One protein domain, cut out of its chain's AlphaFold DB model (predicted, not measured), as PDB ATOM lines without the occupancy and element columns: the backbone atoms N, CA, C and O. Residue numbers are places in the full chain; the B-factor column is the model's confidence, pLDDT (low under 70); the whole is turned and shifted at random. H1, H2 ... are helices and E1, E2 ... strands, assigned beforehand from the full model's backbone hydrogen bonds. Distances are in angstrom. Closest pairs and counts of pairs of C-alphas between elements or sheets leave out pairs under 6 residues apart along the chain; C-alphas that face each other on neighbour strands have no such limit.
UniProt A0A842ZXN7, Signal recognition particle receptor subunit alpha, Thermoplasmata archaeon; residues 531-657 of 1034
ATOM      1  N   ASP A 531     -28.108  22.071 -15.348       75.12
ATOM      2  CA  ASP A 531     -29.304  21.307 -14.973       75.12
ATOM      3  C   ASP A 531     -29.557  20.108 -15.890       75.12
ATOM      4  O   ASP A 531     -30.540  19.382 -15.716       75.12
ATOM      5  N   MET A 532     -28.694  19.923 -16.891       83.44
ATOM      6  CA  MET A 532     -28.762  18.826 -17.843       83.44
ATOM      7  C   MET A 532     -27.974  17.629 -17.311       83.44
ATOM      8  O   MET A 532     -26.778  17.731 -17.056       83.44
ATOM      9  N   ILE A 533     -28.633  16.481 -17.201       87.62
ATOM     10  CA  ILE A 533     -28.046  15.220 -16.747       87.62
ATOM     11  C   ILE A 533     -27.677  14.378 -17.981       87.62
ATOM     12  O   ILE A 533     -28.556  14.096 -18.806       87.62
ATOM     13  N   PRO A 534     -26.400  13.987 -18.151       88.69
ATOM     14  CA  PRO A 534     -25.920  13.243 -19.312       88.69
ATOM     15  C   PRO A 534     -26.162  11.737 -19.161       88.69
ATOM     16  O   PRO A 534     -25.311  10.981 -18.696       88.69
ATOM     17  N   LEU A 535     -27.342  11.297 -19.588       86.12
ATOM     18  CA  LEU A 535     -27.771   9.899 -19.510       86.12
ATOM     19  C   LEU A 535     -27.410   9.065 -20.749       86.12
ATOM     20  O   LEU A 535     -27.525   7.845 -20.721       86.12
ATOM     21  N   GLY A 536     -26.963   9.688 -21.843       84.75
ATOM     22  CA  GLY A 536     -26.624   8.975 -23.074       84.75
ATOM     23  C   GLY A 536     -27.798   8.138 -23.593       84.75
ATOM     24  O   GLY A 536     -28.914   8.641 -23.714       84.75
ATOM     25  N   CYS A 537     -27.548   6.857 -23.872       82.62
ATOM     26  CA  CYS A 537     -28.562   5.910 -24.344       82.62
ATOM     27  C   CYS A 537     -29.482   5.361 -23.241       82.62
ATOM     28  O   CYS A 537     -30.444   4.674 -23.566       82.62
ATOM     29  N   VAL A 538     -29.252   5.674 -21.957       84.06
ATOM     30  CA  VAL A 538     -30.079   5.149 -20.851       84.06
ATOM     31  C   VAL A 538     -31.553   5.541 -21.010       84.06
ATOM     32  O   VAL A 538     -32.425   4.724 -20.744       84.06
ATOM     33  N   LEU A 539     -31.841   6.751 -21.509       85.62
ATOM     34  CA  LEU A 539     -33.213   7.196 -21.797       85.62
ATOM     35  C   LEU A 539     -33.901   6.303 -22.834       85.62
ATOM     36  O   LEU A 539     -35.044   5.893 -22.645       85.62
ATOM     37  N   GLN A 540     -33.184   5.996 -23.916       83.75
ATOM     38  CA  GLN A 540     -33.685   5.147 -24.986       83.75
ATOM     39  C   GLN A 540     -33.907   3.720 -24.479       83.75
ATOM     40  O   GLN A 540     -35.002   3.192 -24.642       83.75
ATOM     41  N   ASN A 541     -32.912   3.149 -23.794       80.50
ATOM     42  CA  ASN A 541     -32.988   1.795 -23.254       80.50
ATOM     43  C   ASN A 541     -34.155   1.647 -22.271       80.50
ATOM     44  O   ASN A 541     -34.927   0.705 -22.390       80.50
ATOM     45  N   LEU A 542     -34.331   2.591 -21.339       81.69
ATOM     46  CA  LEU A 542     -35.433   2.532 -20.379       81.69
ATOM     47  C   LEU A 542     -36.798   2.599 -21.075       81.69
ATOM     48  O   LEU A 542     -37.689   1.832 -20.727       81.69
ATOM     49  N   ARG A 543     -36.960   3.481 -22.070       84.38
ATOM     50  CA  ARG A 543     -38.199   3.569 -22.859       84.38
ATOM     51  C   ARG A 543     -38.500   2.259 -23.585       84.38
ATOM     52  O   ARG A 543     -39.650   1.824 -23.596       84.38
ATOM     53  N   ASP A 544     -37.484   1.680 -24.215       76.88
ATOM     54  CA  ASP A 544     -37.616   0.450 -24.991       76.88
ATOM     55  C   ASP A 544     -37.980  -0.739 -24.079       76.88
ATOM     56  O   ASP A 544     -38.907  -1.481 -24.400       76.88
ATOM     57  N   VAL A 545     -37.349  -0.858 -22.901       71.94
ATOM     58  CA  VAL A 545     -37.655  -1.899 -21.896       71.94
ATOM     59  C   VAL A 545     -39.040  -1.719 -21.276       71.94
ATOM     60  O   VAL A 545     -39.760  -2.687 -21.076       71.94
ATOM     61  N   GLN A 546     -39.454  -0.484 -21.003       74.50
ATOM     62  CA  GLN A 546     -40.793  -0.199 -20.478       74.50
ATOM     63  C   GLN A 546     -41.888  -0.300 -21.551       74.50
ATOM     64  O   GLN A 546     -43.058  -0.074 -21.253       74.50
ATOM     65  N   GLY A 547     -41.529  -0.619 -22.799       70.94
ATOM     66  CA  GLY A 547     -42.484  -0.866 -23.871       70.94
ATOM     67  C   GLY A 547     -43.246   0.381 -24.327       70.94
ATOM     68  O   GLY A 547     -44.411   0.272 -24.701       70.94
ATOM     69  N   MET A 548     -42.623   1.562 -24.298       75.25
ATOM     70  CA  MET A 548     -43.300   2.832 -24.581       75.25
ATOM     71  C   MET A 548     -42.847   3.512 -25.875       75.25
ATOM     72  O   MET A 548     -41.670   3.518 -26.255       75.25
ATOM     73  N   SER A 549     -43.781   4.194 -26.534       75.50
ATOM     74  CA  SER A 549     -43.471   5.088 -27.644       75.50
ATOM     75  C   SER A 549     -42.979   6.454 -27.148       75.50
ATOM     76  O   SER A 549     -43.313   6.930 -26.060       75.50
ATOM     77  N   ARG A 550     -42.211   7.156 -27.993       81.00
ATOM     78  CA  ARG A 550     -41.821   8.551 -27.712       81.00
ATOM     79  C   ARG A 550     -43.041   9.463 -27.553       81.00
ATOM     80  O   ARG A 550     -42.975  10.398 -26.766       81.00
ATOM     81  N   GLY A 551     -44.115   9.200 -28.303       74.38
ATOM     82  CA  GLY A 551     -45.349   9.985 -28.262       74.38
ATOM     83  C   GLY A 551     -46.050   9.887 -26.911       74.38
ATOM     84  O   GLY A 551     -46.425  10.917 -26.357       74.38
ATOM     85  N   GLU A 552     -46.140   8.680 -26.347       75.00
ATOM     86  CA  GLU A 552     -46.720   8.445 -25.019       75.00
ATOM     87  C   GLU A 552     -45.944   9.190 -23.935       75.00
ATOM     88  O   GLU A 552     -46.533   9.972 -23.195       75.00
ATOM     89  N   ILE A 553     -44.614   9.073 -23.906       81.50
ATOM     90  CA  ILE A 553     -43.786   9.805 -22.933       81.50
ATOM     91  C   ILE A 553     -43.881  11.322 -23.144       81.50
ATOM     92  O   ILE A 553     -43.831  12.094 -22.186       81.50
ATOM     93  N   GLN A 554     -44.047  11.779 -24.388       84.19
ATOM     94  CA  GLN A 554     -44.117  13.203 -24.709       84.19
ATOM     95  C   GLN A 554     -45.381  13.893 -24.169       84.19
ATOM     96  O   GLN A 554     -45.377  15.119 -24.026       84.19
ATOM     97  N   THR A 555     -46.419  13.127 -23.810       80.69
ATOM     98  CA  THR A 555     -47.597  13.639 -23.088       80.69
ATOM     99  C   THR A 555     -47.234  14.116 -21.677       80.69
ATOM    100  O   THR A 555     -47.715  15.163 -21.244       80.69
ATOM    101  N   ALA A 556     -46.319  13.414 -21.000       81.94
ATOM    102  CA  ALA A 556     -45.829  13.756 -19.666       81.94
ATOM    103  C   ALA A 556     -44.608  14.695 -19.710       81.94
ATOM    104  O   ALA A 556     -44.497  15.641 -18.924       81.94
ATOM    105  N   VAL A 557     -43.690  14.470 -20.655       84.19
ATOM    106  CA  VAL A 557     -42.430  15.211 -20.795       84.19
ATOM    107  C   VAL A 557     -42.351  15.876 -22.166       84.19
ATOM    108  O   VAL A 557     -41.949  15.277 -23.167       84.19
ATOM    109  N   ARG A 558     -42.671  17.171 -22.216       81.19
ATOM    110  CA  ARG A 558     -42.546  17.960 -23.451       81.19
ATOM    111  C   ARG A 558     -41.127  17.873 -24.017       81.19
ATOM    112  O   ARG A 558     -40.140  17.987 -23.294       81.19
ATOM    113  N   SER A 559     -41.038  17.711 -25.335       81.44
ATOM    114  CA  SER A 559     -39.776  17.611 -26.082       81.44
ATOM    115  C   SER A 559     -38.877  16.428 -25.694       81.44
ATOM    116  O   SER A 559     -37.678  16.470 -25.977       81.44
ATOM    117  N   TYR A 560     -39.435  15.351 -25.122       83.19
ATOM    118  CA  TYR A 560     -38.702  14.120 -24.797       83.19
ATOM    119  C   TYR A 560     -37.806  13.618 -25.945       83.19
ATOM    120  O   TYR A 560     -36.635  13.314 -25.729       83.19
ATOM    121  N   GLY A 561     -38.293  13.651 -27.192       80.94
ATOM    122  CA  GLY A 561     -37.501  13.247 -28.360       80.94
ATOM    123  C   GLY A 561     -36.204  14.049 -28.570       80.94
ATOM    124  O   GLY A 561     -35.230  13.505 -29.087       80.94
ATOM    125  N   ILE A 562     -36.146  15.318 -28.143       82.81
ATOM    126  CA  ILE A 562     -34.915  16.130 -28.189       82.81
ATOM    127  C   ILE A 562     -33.939  15.677 -27.100       82.81
ATOM    128  O   ILE A 562     -32.738  15.594 -27.365       82.81
ATOM    129  N   TYR A 563     -34.441  15.382 -25.897       86.06
ATOM    130  CA  TYR A 563     -33.623  14.904 -24.784       86.06
ATOM    131  C   TYR A 563     -33.008  13.536 -25.084       86.06
ATOM    132  O   TYR A 563     -31.795  13.378 -24.945       86.06
ATOM    133  N   GLU A 564     -33.811  12.591 -25.586       85.31
ATOM    134  CA  GLU A 564     -33.339  11.265 -26.000       85.31
ATOM    135  C   GLU A 564     -32.288  11.384 -27.114       85.31
ATOM    136  O   GLU A 564     -31.190  10.853 -26.984       85.31
ATOM    137  N   LYS A 565     -32.554  12.185 -28.161       83.25
ATOM    138  CA  LYS A 565     -31.601  12.402 -29.266       83.25
ATOM    139  C   LYS A 565     -30.274  13.017 -28.810       83.25
ATOM    140  O   LYS A 565     -29.231  12.716 -29.382       83.25
ATOM    141  N   ARG A 566     -30.303  13.926 -27.832       83.38
ATOM    142  CA  ARG A 566     -29.095  14.580 -27.298       83.38
ATOM    143  C   ARG A 566     -28.392  13.750 -26.222       83.38
ATOM    144  O   ARG A 566     -27.285  14.119 -25.837       83.38
ATOM    145  N   GLY A 567     -29.024  12.696 -25.701       85.19
ATOM    146  CA  GLY A 567     -28.525  11.920 -24.563       85.19
ATOM    147  C   GLY A 567     -28.382  12.741 -23.276       85.19
ATOM    148  O   GLY A 567     -27.583  12.402 -22.404       85.19
ATOM    149  N   ARG A 568     -29.102  13.861 -23.162       88.44
ATOM    150  CA  ARG A 568     -29.089  14.738 -21.985       88.44
ATOM    151  C   ARG A 568     -30.512  15.181 -21.691       88.44
ATOM    152  O   ARG A 568     -31.189  15.640 -22.606       88.44
ATOM    153  N   ILE A 569     -30.938  15.112 -20.436       88.19
ATOM    154  CA  ILE A 569     -32.285  15.506 -19.996       88.19
ATOM    155  C   ILE A 569     -32.196  16.520 -18.861       88.19
ATOM    156  O   ILE A 569     -31.274  16.448 -18.053       88.19
ATOM    157  N   SER A 570     -33.114  17.484 -18.799       86.69
ATOM    158  CA  SER A 570     -33.153  18.383 -17.644       86.69
ATOM    159  C   SER A 570     -33.638  17.635 -16.405       86.69
ATOM    160  O   SER A 570     -34.463  16.729 -16.504       86.69
ATOM    161  N   ARG A 571     -33.164  18.034 -15.225       84.62
ATOM    162  CA  ARG A 571     -33.589  17.446 -13.946       84.62
ATOM    163  C   ARG A 571     -35.110  17.410 -13.777       84.62
ATOM    164  O   ARG A 571     -35.660  16.367 -13.464       84.62
ATOM    165  N   GLU A 572     -35.795  18.518 -14.067       83.88
ATOM    166  CA  GLU A 572     -37.261  18.606 -13.987       83.88
ATOM    167  C   GLU A 572     -37.953  17.621 -14.943       83.88
ATOM    168  O   GLU A 572     -38.915  16.949 -14.570       83.88
ATOM    169  N   ALA A 573     -37.449  17.511 -16.177       87.06
ATOM    170  CA  ALA A 573     -37.958  16.549 -17.143       87.06
ATOM    171  C   ALA A 573     -37.689  15.106 -16.691       87.06
ATOM    172  O   ALA A 573     -38.553  14.256 -16.874       87.06
ATOM    173  N   LEU A 574     -36.540  14.837 -16.061       89.44
ATOM    174  CA  LEU A 574     -36.215  13.527 -15.500       89.44
ATOM    175  C   LEU A 574     -37.114  13.174 -14.308       89.44
ATOM    176  O   LEU A 574     -37.579  12.043 -14.232       89.44
ATOM    177  N   THR A 575     -37.425  14.126 -13.423       88.75
ATOM    178  CA  THR A 575     -38.381  13.923 -12.320       88.75
ATOM    179  C   THR A 575     -39.765  13.566 -12.856       88.75
ATOM    180  O   THR A 575     -40.357  12.582 -12.418       88.75
ATOM    181  N   LYS A 576     -40.259  14.321 -13.848       87.94
ATOM    182  CA  LYS A 576     -41.537  14.034 -14.523       87.94
ATOM    183  C   LYS A 576     -41.525  12.665 -15.201       87.94
ATOM    184  O   LYS A 576     -42.501  11.932 -15.097       87.94
ATOM    185  N   LEU A 577     -40.412  12.307 -15.845       88.38
ATOM    186  CA  LEU A 577     -40.228  11.005 -16.482       88.38
ATOM    187  C   LEU A 577     -40.270   9.858 -15.461       88.38
ATOM    188  O   LEU A 577     -40.965   8.873 -15.679       88.38
ATOM    189  N   CYS A 578     -39.566   9.990 -14.333       87.44
ATOM    190  CA  CYS A 578     -39.558   8.970 -13.282       87.44
ATOM    191  C   CYS A 578     -40.942   8.800 -12.647       87.44
ATOM    192  O   CYS A 578     -41.374   7.672 -12.431       87.44
ATOM    193  N   ALA A 579     -41.647   9.905 -12.381       85.81
ATOM    194  CA  ALA A 579     -43.012   9.870 -11.861       85.81
ATOM    195  C   ALA A 579     -43.982   9.198 -12.845       85.81
ATOM    196  O   ALA A 579     -44.824   8.409 -12.432       85.81
ATOM    197  N   PHE A 580     -43.826   9.467 -14.145       85.75
ATOM    198  CA  PHE A 580     -44.617   8.835 -15.198       85.75
ATOM    199  C   PHE A 580     -44.421   7.311 -15.239       85.75
ATOM    200  O   PHE A 580     -45.402   6.581 -15.314       85.75
ATOM    201  N   TYR A 581     -43.183   6.822 -15.118       82.00
ATOM    202  CA  TYR A 581     -42.918   5.380 -15.057       82.00
ATOM    203  C   TYR A 581     -43.387   4.722 -13.748       82.00
ATOM    204  O   TYR A 581     -43.814   3.572 -13.772       82.00
ATOM    205  N   LEU A 582     -43.328   5.428 -12.610       76.12
ATOM    206  CA  LEU A 582     -43.795   4.907 -11.316       76.12
ATOM    207  C   LEU A 582     -45.319   4.759 -11.225       76.12
ATOM    208  O   LEU A 582     -45.793   3.934 -10.452       76.12
ATOM    209  N   ALA A 583     -46.088   5.541 -11.985       74.94
ATOM    210  CA  ALA A 583     -47.553   5.522 -11.970       74.94
ATOM    211  C   ALA A 583     -48.172   4.283 -12.669       74.94
ATOM    212  O   ALA A 583     -49.275   4.361 -13.201       74.94
ATOM    213  N   GLU A 584     -47.454   3.152 -12.682       58.56
ATOM    214  CA  GLU A 584     -47.833   1.860 -13.280       58.56
ATOM    215  C   GLU A 584     -48.188   1.886 -14.776       58.56
ATOM    216  O   GLU A 584     -48.898   1.018 -15.285       58.56
ATOM    217  N   HIS A 585     -47.639   2.830 -15.537       57.81
ATOM    218  CA  HIS A 585     -47.731   2.768 -16.991       57.81
ATOM    219  C   HIS A 585     -46.715   1.748 -17.532       57.81
ATOM    220  O   HIS A 585     -45.596   2.102 -17.895       57.81
ATOM    221  N   LYS A 586     -47.099   0.466 -17.586       58.16
ATOM    222  CA  LYS A 586     -46.413  -0.527 -18.426       58.16
ATOM    223  C   LYS A 586     -46.825  -0.269 -19.868       58.16
ATOM    224  O   LYS A 586     -48.012  -0.258 -20.178       58.16
ATOM    225  N   GLY A 587     -45.861   0.025 -20.727       60.47
ATOM    226  CA  GLY A 587     -46.129   0.226 -22.139       60.47
ATOM    227  C   GLY A 587     -46.399  -1.103 -22.848       60.47
ATOM    228  O   GLY A 587     -45.819  -2.139 -22.522       60.47
ATOM    229  N   ASP A 588     -47.287  -1.072 -23.835       64.19
ATOM    230  CA  ASP A 588     -47.820  -2.285 -24.464       64.19
ATOM    231  C   ASP A 588     -46.838  -2.970 -25.422       64.19
ATOM    232  O   ASP A 588     -47.051  -4.116 -25.807       64.19
ATOM    233  N   LEU A 589     -45.758  -2.293 -25.829       68.50
ATOM    234  CA  LEU A 589     -44.835  -2.808 -26.844       68.50
ATOM    235  C   LEU A 589     -44.134  -4.102 -26.388       68.50
ATOM    236  O   LEU A 589     -44.082  -5.054 -27.165       68.50
ATOM    237  N   LEU A 590     -43.620  -4.170 -25.152       70.62
ATOM    238  CA  LEU A 590     -42.915  -5.366 -24.667       70.62
ATOM    239  C   LEU A 590     -43.892  -6.505 -24.320       70.62
ATOM    240  O   LEU A 590     -43.617  -7.654 -24.662       70.62
ATOM    241  N   ASP A 591     -45.061  -6.204 -23.732       72.44
ATOM    242  CA  ASP A 591     -46.095  -7.223 -23.460       72.44
ATOM    243  C   ASP A 591     -46.584  -7.862 -24.766       72.44
ATOM    244  O   ASP A 591     -46.637  -9.083 -24.875       72.44
ATOM    245  N   ILE A 592     -46.822  -7.061 -25.811       74.31
ATOM    246  CA  ILE A 592     -47.181  -7.568 -27.142       74.31
ATOM    247  C   ILE A 592     -46.093  -8.494 -27.698       74.31
ATOM    248  O   ILE A 592     -46.419  -9.550 -28.238       74.31
ATOM    249  N   LEU A 593     -44.808  -8.166 -27.537       74.44
ATOM    250  CA  LEU A 593     -43.722  -9.058 -27.953       74.44
ATOM    251  C   LEU A 593     -43.706 -10.372 -27.162       74.44
ATOM    252  O   LEU A 593     -43.527 -11.429 -27.765       74.44
ATOM    253  N   HIS A 594     -43.941 -10.349 -25.849       76.75
ATOM    254  CA  HIS A 594     -44.058 -11.575 -25.054       76.75
ATOM    255  C   HIS A 594     -45.282 -12.411 -25.437       76.75
ATOM    256  O   HIS A 594     -45.181 -13.635 -25.522       76.75
ATOM    257  N   LEU A 595     -46.423 -11.777 -25.719       79.19
ATOM    258  CA  LEU A 595     -47.627 -12.455 -26.203       79.19
ATOM    259  C   LEU A 595     -47.367 -13.138 -27.553       79.19
ATOM    260  O   LEU A 595     -47.707 -14.310 -27.712       79.19
ATOM    261  N   VAL A 596     -46.686 -12.457 -28.486       79.25
ATOM    262  CA  VAL A 596     -46.259 -13.065 -29.758       79.25
ATOM    263  C   VAL A 596     -45.277 -14.217 -29.515       79.25
ATOM    264  O   VAL A 596     -45.449 -15.288 -30.098       79.25
ATOM    265  N   LYS A 597     -44.299 -14.056 -28.610       80.69
ATOM    266  CA  LYS A 597     -43.314 -15.098 -28.247       80.69
ATOM    267  C   LYS A 597     -43.996 -16.360 -27.727       80.69
ATOM    268  O   LYS A 597     -43.616 -17.472 -28.082       80.69
ATOM    269  N   ASN A 598     -45.041 -16.170 -26.927       81.94
ATOM    270  CA  ASN A 598     -45.823 -17.234 -26.308       81.94
ATOM    271  C   ASN A 598     -46.967 -17.747 -27.202       81.94
ATOM    272  O   ASN A 598     -47.764 -18.564 -26.743       81.94
ATOM    273  N   LYS A 599     -47.054 -17.291 -28.462       78.06
ATOM    274  CA  LYS A 599     -48.105 -17.648 -29.433       78.06
ATOM    275  C   LYS A 599     -49.531 -17.394 -28.918       78.06
ATOM    276  O   LYS A 599     -50.449 -18.151 -29.224       78.06
ATOM    277  N   GLN A 600     -49.715 -16.339 -28.128       78.12
ATOM    278  CA  GLN A 600     -51.017 -15.922 -27.608       78.12
ATOM    279  C   GLN A 600     -51.697 -14.926 -28.555       78.12
ATOM    280  O   GLN A 600     -51.038 -14.199 -29.302       78.12
ATOM    281  N   ASN A 601     -53.029 -14.888 -28.531       78.81
ATOM    282  CA  ASN A 601     -53.800 -13.991 -29.383       78.81
ATOM    283  C   ASN A 601     -53.739 -12.545 -28.854       78.81
ATOM    284  O   ASN A 601     -54.149 -12.255 -27.732       78.81
ATOM    285  N   LEU A 602     -53.235 -11.627 -29.682       76.69
ATOM    286  CA  LEU A 602     -53.075 -10.208 -29.338       76.69
ATOM    287  C   LEU A 602     -54.410  -9.465 -29.216       76.69
ATOM    288  O   LEU A 602     -54.517  -8.511 -28.443       76.69
ATOM    289  N   PHE A 603     -55.420  -9.895 -29.972       76.12
ATOM    290  CA  PHE A 603     -56.711  -9.212 -30.063       76.12
ATOM    291  C   PHE A 603     -57.620  -9.472 -28.854       76.12
ATOM    292  O   PHE A 603     -58.583  -8.734 -28.657       76.12
ATOM    293  N   ASP A 604     -57.277 -10.450 -28.009       76.19
ATOM    294  CA  ASP A 604     -57.984 -10.729 -26.752       76.19
ATOM    295  C   ASP A 604     -57.649  -9.690 -25.664       76.19
ATOM    296  O   ASP A 604     -58.444  -9.446 -24.759       76.19
ATOM    297  N   ARG A 605     -56.467  -9.058 -25.754       72.75
ATOM    298  CA  ARG A 605     -55.966  -8.063 -24.787       72.75
ATOM    299  C   ARG A 605     -55.938  -6.633 -25.318       72.75
ATOM    300  O   ARG A 605     -56.044  -5.700 -24.523       72.75
ATOM    301  N   TYR A 606     -55.790  -6.442 -26.629       78.69
ATOM    302  CA  TYR A 606     -55.557  -5.127 -27.224       78.69
ATOM    303  C   TYR A 606     -56.471  -4.843 -28.427       78.69
ATOM    304  O   TYR A 606     -56.655  -5.704 -29.287       78.69
ATOM    305  N   PRO A 607     -57.008  -3.612 -28.565       76.62
ATOM    306  CA  PRO A 607     -57.851  -3.249 -29.702       76.62
ATOM    307  C   PRO A 607     -57.062  -3.233 -31.023       76.62
ATOM    308  O   PRO A 607     -55.904  -2.806 -31.061       76.62
ATOM    309  N   CYS A 608     -57.714  -3.612 -32.134       73.06
ATOM    310  CA  CYS A 608     -57.094  -3.768 -33.462       73.06
ATOM    311  C   CYS A 608     -56.213  -2.590 -33.904       73.06
ATOM    312  O   CYS A 608     -55.142  -2.796 -34.472       73.06
ATOM    313  N   GLY A 609     -56.636  -1.349 -33.642       70.38
ATOM    314  CA  GLY A 609     -55.860  -0.161 -34.014       70.38
ATOM    315  C   GLY A 609     -54.504  -0.077 -33.303       70.38
ATOM    316  O   GLY A 609     -53.513   0.316 -33.915       70.38
ATOM    317  N   LYS A 610     -54.445  -0.502 -32.035       68.50
ATOM    318  CA  LYS A 610     -53.228  -0.475 -31.211       68.50
ATOM    319  C   LYS A 610     -52.278  -1.605 -31.605       68.50
ATOM    320  O   LYS A 610     -51.096  -1.356 -31.819       68.50
ATOM    321  N   VAL A 611     -52.825  -2.805 -31.819       71.69
ATOM    322  CA  VAL A 611     -52.081  -3.962 -32.343       71.69
ATOM    323  C   VAL A 611     -51.441  -3.614 -33.688       71.69
ATOM    324  O   VAL A 611     -50.234  -3.747 -33.840       71.69
ATOM    325  N   ASN A 612     -52.200  -3.068 -34.640       73.06
ATOM    326  CA  ASN A 612     -51.668  -2.724 -35.961       73.06
ATOM    327  C   ASN A 612     -50.562  -1.656 -35.913       73.06
ATOM    328  O   ASN A 612     -49.581  -1.769 -36.648       73.06
ATOM    329  N   ALA A 613     -50.681  -0.650 -35.041       67.12
ATOM    330  CA  ALA A 613     -49.647   0.372 -34.865       67.12
ATOM    331  C   ALA A 613     -48.343  -0.213 -34.291       67.12
ATOM    332  O   ALA A 613     -47.253   0.106 -34.771       67.12
ATOM    333  N   VAL A 614     -48.458  -1.103 -33.304       68.94
ATOM    334  CA  VAL A 614     -47.321  -1.786 -32.672       68.94
ATOM    335  C   VAL A 614     -46.660  -2.777 -33.633       68.94
ATOM    336  O   VAL A 614     -45.437  -2.788 -33.764       68.94
ATOM    337  N   LEU A 615     -47.455  -3.555 -34.372       73.56
ATOM    338  CA  LEU A 615     -46.949  -4.473 -35.390       73.56
ATOM    339  C   LEU A 615     -46.206  -3.731 -36.492       73.56
ATOM    340  O   LEU A 615     -45.126  -4.170 -36.875       73.56
ATOM    341  N   TYR A 616     -46.735  -2.598 -36.962       72.38
ATOM    342  CA  TYR A 616     -46.062  -1.749 -37.944       72.38
ATOM    343  C   TYR A 616     -44.730  -1.203 -37.412       72.38
ATOM    344  O   TYR A 616     -43.719  -1.234 -38.111       72.38
ATOM    345  N   PHE A 617     -44.696  -0.752 -36.152       71.50
ATOM    346  CA  PHE A 617     -43.465  -0.296 -35.509       71.50
ATOM    347  C   PHE A 617     -42.407  -1.408 -35.466       71.50
ATOM    348  O   PHE A 617     -41.295  -1.208 -35.953       71.50
ATOM    349  N   PHE A 618     -42.752  -2.598 -34.974       74.06
ATOM    350  CA  PHE A 618     -41.798  -3.701 -34.848       74.06
ATOM    351  C   PHE A 618     -41.387  -4.338 -36.176       74.06
ATOM    352  O   PHE A 618     -40.221  -4.702 -36.325       74.06
ATOM    353  N   THR A 619     -42.283  -4.416 -37.163       75.31
ATOM    354  CA  THR A 619     -41.905  -4.829 -38.529       75.31
ATOM    355  C   THR A 619     -40.976  -3.805 -39.181       75.31
ATOM    356  O   THR A 619     -40.007  -4.193 -39.826       75.31
ATOM    357  N   SER A 620     -41.171  -2.500 -38.946       71.62
ATOM    358  CA  SER A 620     -40.258  -1.463 -39.457       71.62
ATOM    359  C   SER A 620     -38.852  -1.505 -38.837       71.62
ATOM    360  O   SER A 620     -37.897  -1.036 -39.454       71.62
ATOM    361  N   GLN A 621     -38.726  -2.065 -37.628       70.31
ATOM    362  CA  GLN A 621     -37.461  -2.263 -36.909       70.31
ATOM    363  C   GLN A 621     -36.886  -3.678 -37.093       70.31
ATOM    364  O   GLN A 621     -35.887  -4.003 -36.463       70.31
ATOM    365  N   ASN A 622     -37.508  -4.518 -37.932       76.19
ATOM    366  CA  ASN A 622     -37.124  -5.915 -38.152       76.19
ATOM    367  C   ASN A 622     -37.115  -6.776 -36.867       76.19
ATOM    368  O   ASN A 622     -36.357  -7.736 -36.761       76.19
ATOM    369  N   ILE A 623     -37.950  -6.426 -35.882       77.75
ATOM    370  CA  ILE A 623     -38.133  -7.148 -34.607       77.75
ATOM    371  C   ILE A 623     -39.204  -8.244 -34.750       77.75
ATOM    372  O   ILE A 623     -39.099  -9.311 -34.145       77.75
ATOM    373  N   LEU A 624     -40.223  -7.989 -35.578       79.25
ATOM    374  CA  LEU A 624     -41.281  -8.936 -35.934       79.25
ATOM    375  C   LEU A 624     -41.330  -9.132 -37.449       79.25
ATOM    376  O   LEU A 624     -41.155  -8.176 -38.202       79.25
ATOM    377  N   GLU A 625     -41.653 -10.345 -37.883       80.12
ATOM    378  CA  GLU A 625     -41.933 -10.695 -39.272       80.12
ATOM    379  C   GLU A 625     -43.370 -11.224 -39.393       80.12
ATOM    380  O   GLU A 625     -43.838 -12.023 -38.576       80.12
ATOM    381  N   LYS A 626     -44.103 -10.739 -40.401       75.31
ATOM    382  CA  LYS A 626     -45.496 -11.125 -40.648       75.31
ATOM    383  C   LYS A 626     -45.546 -12.185 -41.746       75.31
ATOM    384  O   LYS A 626     -45.222 -11.892 -42.892       75.31
ATOM    385  N   THR A 627     -46.009 -13.384 -41.404       72.12
ATOM    386  CA  THR A 627     -46.365 -14.431 -42.379       72.12
ATOM    387  C   THR A 627     -47.882 -14.446 -42.612       72.12
ATOM    388  O   THR A 627     -48.603 -13.671 -41.980       72.12
ATOM    389  N   HIS A 628     -48.376 -15.268 -43.547       55.72
ATOM    390  CA  HIS A 628     -49.786 -15.239 -43.970       55.72
ATOM    391  C   HIS A 628     -50.772 -15.471 -42.806       55.72
ATOM    392  O   HIS A 628     -51.796 -14.797 -42.782       55.72
ATOM    393  N   ASP A 629     -50.405 -16.287 -41.801       60.22
ATOM    394  CA  ASP A 629     -51.270 -16.613 -40.647       60.22
ATOM    395  C   ASP A 629     -50.631 -16.375 -39.258       60.22
ATOM    396  O   ASP A 629     -51.312 -16.485 -38.236       60.22
ATOM    397  N   HIS A 630     -49.337 -16.022 -39.173       67.19
ATOM    398  CA  HIS A 630     -48.621 -15.902 -37.894       67.19
ATOM    399  C   HIS A 630     -47.624 -14.734 -37.839       67.19
ATOM    400  O   HIS A 630     -47.036 -14.325 -38.844       67.19
ATOM    401  N   LEU A 631     -47.396 -14.233 -36.623       77.75
ATOM    402  CA  LEU A 631     -46.328 -13.288 -36.298       77.75
ATOM    403  C   LEU A 631     -45.135 -14.055 -35.731       77.75
ATOM    404  O   LEU A 631     -45.293 -14.832 -34.790       77.75
ATOM    405  N   LEU A 632     -43.956 -13.834 -36.303       77.19
ATOM    406  CA  LEU A 632     -42.706 -14.449 -35.864       77.19
ATOM    407  C   LEU A 632     -41.781 -13.380 -35.286       77.19
ATOM    408  O   LEU A 632     -41.673 -12.281 -35.826       77.19
ATOM    409  N   ILE A 633     -41.112 -13.710 -34.186       80.06
ATOM    410  CA  ILE A 633     -40.055 -12.876 -33.611       80.06
ATOM    411  C   ILE A 633     -38.762 -13.203 -34.347       80.06
ATOM    412  O   ILE A 633     -38.402 -14.370 -34.485       80.06
ATOM    413  N   THR A 634     -38.085 -12.175 -34.850       81.94
ATOM    414  CA  THR A 634     -36.799 -12.338 -35.538       81.94
ATOM    415  C   THR A 634     -35.677 -12.575 -34.521       81.94
ATOM    416  O   THR A 634     -35.842 -12.293 -33.336       81.94
ATOM    417  N   GLY A 635     -34.485 -13.004 -34.958       73.12
ATOM    418  CA  GLY A 635     -33.328 -13.122 -34.050       73.12
ATOM    419  C   GLY A 635     -32.972 -11.804 -33.338       73.12
ATOM    420  O   GLY A 635     -32.636 -11.807 -32.160       73.12
ATOM    421  N   GLN A 636     -33.158 -10.657 -34.006       68.75
ATOM    422  CA  GLN A 636     -33.021  -9.335 -33.375       68.75
ATOM    423  C   GLN A 636     -34.112  -9.067 -32.334       68.75
ATOM    424  O   GLN A 636     -33.848  -8.418 -31.324       68.75
ATOM    425  N   GLY A 637     -35.331  -9.555 -32.568       72.12
ATOM    426  CA  GLY A 637     -36.409  -9.489 -31.590       72.12
ATOM    427  C   GLY A 637     -36.169 -10.386 -30.375       72.12
ATOM    428  O   GLY A 637     -36.458  -9.967 -29.257       72.12
ATOM    429  N   GLU A 638     -35.579 -11.571 -30.551       74.44
ATOM    430  CA  GLU A 638     -35.166 -12.432 -29.435       74.44
ATOM    431  C   GLU A 638     -34.059 -11.788 -28.598       74.44
ATOM    432  O   GLU A 638     -34.168 -11.768 -27.370       74.44
ATOM    433  N   ASP A 639     -33.044 -11.201 -29.236       67.38
ATOM    434  CA  ASP A 639     -31.983 -10.459 -28.548       67.38
ATOM    435  C   ASP A 639     -32.533  -9.221 -27.827       67.38
ATOM    436  O   ASP A 639     -32.112  -8.907 -26.712       67.38
ATOM    437  N   PHE A 640     -33.490  -8.513 -28.434       69.19
ATOM    438  CA  PHE A 640     -34.158  -7.362 -27.826       69.19
ATOM    439  C   PHE A 640     -34.939  -7.762 -26.570       69.19
ATOM    440  O   PHE A 640     -34.749  -7.151 -25.520       69.19
ATOM    441  N   ILE A 641     -35.756  -8.816 -26.654       69.56
ATOM    442  CA  ILE A 641     -36.524  -9.339 -25.516       69.56
ATOM    443  C   ILE A 641     -35.580  -9.846 -24.429       69.56
ATOM    444  O   ILE A 641     -35.744  -9.495 -23.272       69.56
ATOM    445  N   THR A 642     -34.536 -10.591 -24.791       66.69
ATOM    446  CA  THR A 642     -33.564 -11.127 -23.825       66.69
ATOM    447  C   THR A 642     -32.792 -10.011 -23.117       66.69
ATOM    448  O   THR A 642     -32.549 -10.084 -21.914       66.69
ATOM    449  N   ASN A 643     -32.408  -8.947 -23.830       64.44
ATOM    450  CA  ASN A 643     -31.776  -7.781 -23.215       64.44
ATOM    451  C   ASN A 643     -32.749  -6.989 -22.337       64.44
ATOM    452  O   ASN A 643     -32.324  -6.479 -21.302       64.44
ATOM    453  N   ALA A 644     -34.023  -6.895 -22.722       64.81
ATOM    454  CA  ALA A 644     -35.053  -6.251 -21.915       64.81
ATOM    455  C   ALA A 644     -35.370  -7.047 -20.640       64.81
ATOM    456  O   ALA A 644     -35.422  -6.454 -19.566       64.81
ATOM    457  N   ASP A 645     -35.458  -8.375 -20.737       65.94
ATOM    458  CA  ASP A 645     -35.660  -9.298 -19.613       65.94
ATOM    459  C   ASP A 645     -34.487  -9.256 -18.619       65.94
ATOM    460  O   ASP A 645     -34.677  -9.345 -17.407       65.94
ATOM    461  N   ASN A 646     -33.258  -9.082 -19.121       59.50
ATOM    462  CA  ASN A 646     -32.054  -8.946 -18.297       59.50
ATOM    463  C   ASN A 646     -31.829  -7.517 -17.767       59.50
ATOM    464  O   ASN A 646     -30.942  -7.301 -16.933       59.50
ATOM    465  N   TYR A 647     -32.578  -6.524 -18.251       65.12
ATOM    466  CA  TYR A 647     -32.434  -5.138 -17.824       65.12
ATOM    467  C   TYR A 647     -33.201  -4.904 -16.527       65.12
ATOM    468  O   TYR A 647     -34.430  -4.937 -16.489       65.12
ATOM    469  N   ASN A 648     -32.480  -4.592 -15.450       68.56
ATOM    470  CA  ASN A 648     -33.119  -4.246 -14.189       68.56
ATOM    471  C   ASN A 648     -33.710  -2.825 -14.260       68.56
ATOM    472  O   ASN A 648     -33.060  -1.822 -13.936       68.56
ATOM    473  N   ALA A 649     -34.952  -2.747 -14.738       68.06
ATOM    474  CA  ALA A 649     -35.670  -1.496 -14.912       68.06
ATOM    475  C   ALA A 649     -35.944  -0.793 -13.575       68.06
ATOM    476  O   ALA A 649     -35.855   0.430 -13.518       68.06
ATOM    477  N   GLU A 650     -36.201  -1.544 -12.499       68.75
ATOM    478  CA  GLU A 650     -36.436  -0.989 -11.160       68.75
ATOM    479  C   GLU A 650     -35.182  -0.320 -10.594       68.75
ATOM    480  O   GLU A 650     -35.233   0.847 -10.203       68.75
ATOM    481  N   GLN A 651     -34.033  -1.004 -10.626       68.44
ATOM    482  CA  GLN A 651     -32.756  -0.427 -10.189       68.44
ATOM    483  C   GLN A 651     -32.366   0.787 -11.034       68.44
ATOM    484  O   GLN A 651     -31.871   1.783 -10.506       68.44
ATOM    485  N   THR A 652     -32.616   0.743 -12.346       76.62
ATOM    486  CA  THR A 652     -32.339   1.893 -13.213       76.62
ATOM    487  C   THR A 652     -33.265   3.063 -12.883       76.62
ATOM    488  O   THR A 652     -32.808   4.201 -12.811       76.62
ATOM    489  N   LEU A 653     -34.552   2.812 -12.635       80.12
ATOM    490  CA  LEU A 653     -35.497   3.855 -12.252       80.12
ATOM    491  C   LEU A 653     -35.114   4.490 -10.908       80.12
ATOM    492  O   LEU A 653     -35.116   5.715 -10.803       80.12
ATOM    493  N   GLN A 654     -34.713   3.684  -9.921       77.38
ATOM    494  CA  GLN A 654     -34.182   4.170  -8.643       77.38
ATOM    495  C   GLN A 654     -32.925   5.024  -8.847       77.38
ATOM    496  O   GLN A 654     -32.841   6.143  -8.345       77.38
ATOM    497  N   PHE A 655     -31.975   4.560  -9.664       80.50
ATOM    498  CA  PHE A 655     -30.785   5.335 -10.021       80.50
ATOM    499  C   PHE A 655     -31.142   6.682 -10.672       80.50
ATOM    500  O   PHE A 655     -30.588   7.718 -10.301       80.50
ATOM    501  N   LEU A 656     -32.101   6.704 -11.603       86.31
ATOM    502  CA  LEU A 656     -32.573   7.935 -12.239       86.31
ATOM    503  C   LEU A 656     -33.299   8.869 -11.262       86.31
ATOM    504  O   LEU A 656     -33.138  10.084 -11.368       86.31
ATOM    505  N   GLN A 657     -34.050   8.335 -10.298       85.06
ATOM    506  CA  GLN A 657     -34.685   9.115  -9.232       85.06
ATOM    507  C   GLN A 657     -33.650   9.759  -8.312       85.06
ATOM    508  O   GLN A 657     -33.764  10.952  -8.008       85.06
TER     509      GLN A 657
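AT A GLANCE: This is residues 531 to 657 of the 1034 residues of the protein "Signal recognition particle receptor subunit alpha" of Thermoplasmata archaeon (UniProt A0A842ZXN7). Two small lobes stand end to end along the longest axis, each with a short two-stranded ribbon among helices. One lobe holds E1 and E2 with H1, H2, H3, H4 and H8; the other holds the hairpin E3 and E4 with H5, H6 and H7, and the lobes meet where the last residue of H1 comes near H5 and H7. The printed part has 127 residues, with eight named helices and four named strands in the order E1 H1 H2 H3 E2 H4 H5 H6 E3 E4 H7 H8; both sheets are antiparallel and the class is mostly helix. The whole is compact, with a radius of gyration of the C-alphas of 15.3 A, yet elongated, spanning 51 by 26 by 23 A.

HOW THE PARTS SIT: Begin at E3, residues 624 to 626, and E4, residues 631 to 633, an antiparallel hairpin with N 625 and O 632 at 2.8 A, within hydrogen-bond range. Look next at H5, residues 588 to 597: its closest C-alpha pair with E4 is Val 596 and Leu 631, 6.5 A. For H6, residues 608 to 620, and E3 it is Phe 618 and Leu 624, 5.4 A. H7, residues 635 to 645, and H5 only just touch, with 3 pairs of C-alphas within 8 A, the closest Leu 590 and Ile 641 at 7.6 A. H1, residues 538 to 545, and H7 also only just touch, with 3 such pairs, the closest Val 545 and Ala 644 at 5.1 A. In the other sheet, E1, residues 532 to 534, and E2, residues 568 to 570, are antiparallel, with N 533 and O 569 at 2.8 A, within hydrogen-bond range. H2, residues 550 to 556, touches H3, residues 560 to 566, the closest C-alphas being Gln 554 and Tyr 560, 5.5 A. H4, residues 571 to 582, touches H8, residues 649 to 657, at a shallow tilt of 32 degrees, opposite ways, with C-alphas 578 and 657 closest at 6.3 A. Every O i to N i+4 pair is within hydrogen-bond range in H1, H3, H4, H5, H6, H7 and H8; in H2 it is 2 of 3.

IN THESE COORDINATES: Find C-alpha 532 at (-28.762, 18.826, -17.843), where E1 begins. H6, the longest helix, runs 18.0 A from C-alpha 608 at (-57.094, -3.768, -33.462); H4 measures 16.4 A and H7 15.1 A. H8 ends at C-alpha 657, (-34.685, 9.115, -9.232).

THE WHOLE: The C-alphas of Asp 531 and His 628 are the two farthest apart, 51.0 A. The printed part has no cut and no long link. Mean pLDDT of the printed part is 76.6; look for values under 70 at, among others, residues 584 to 589 and 639 to 651.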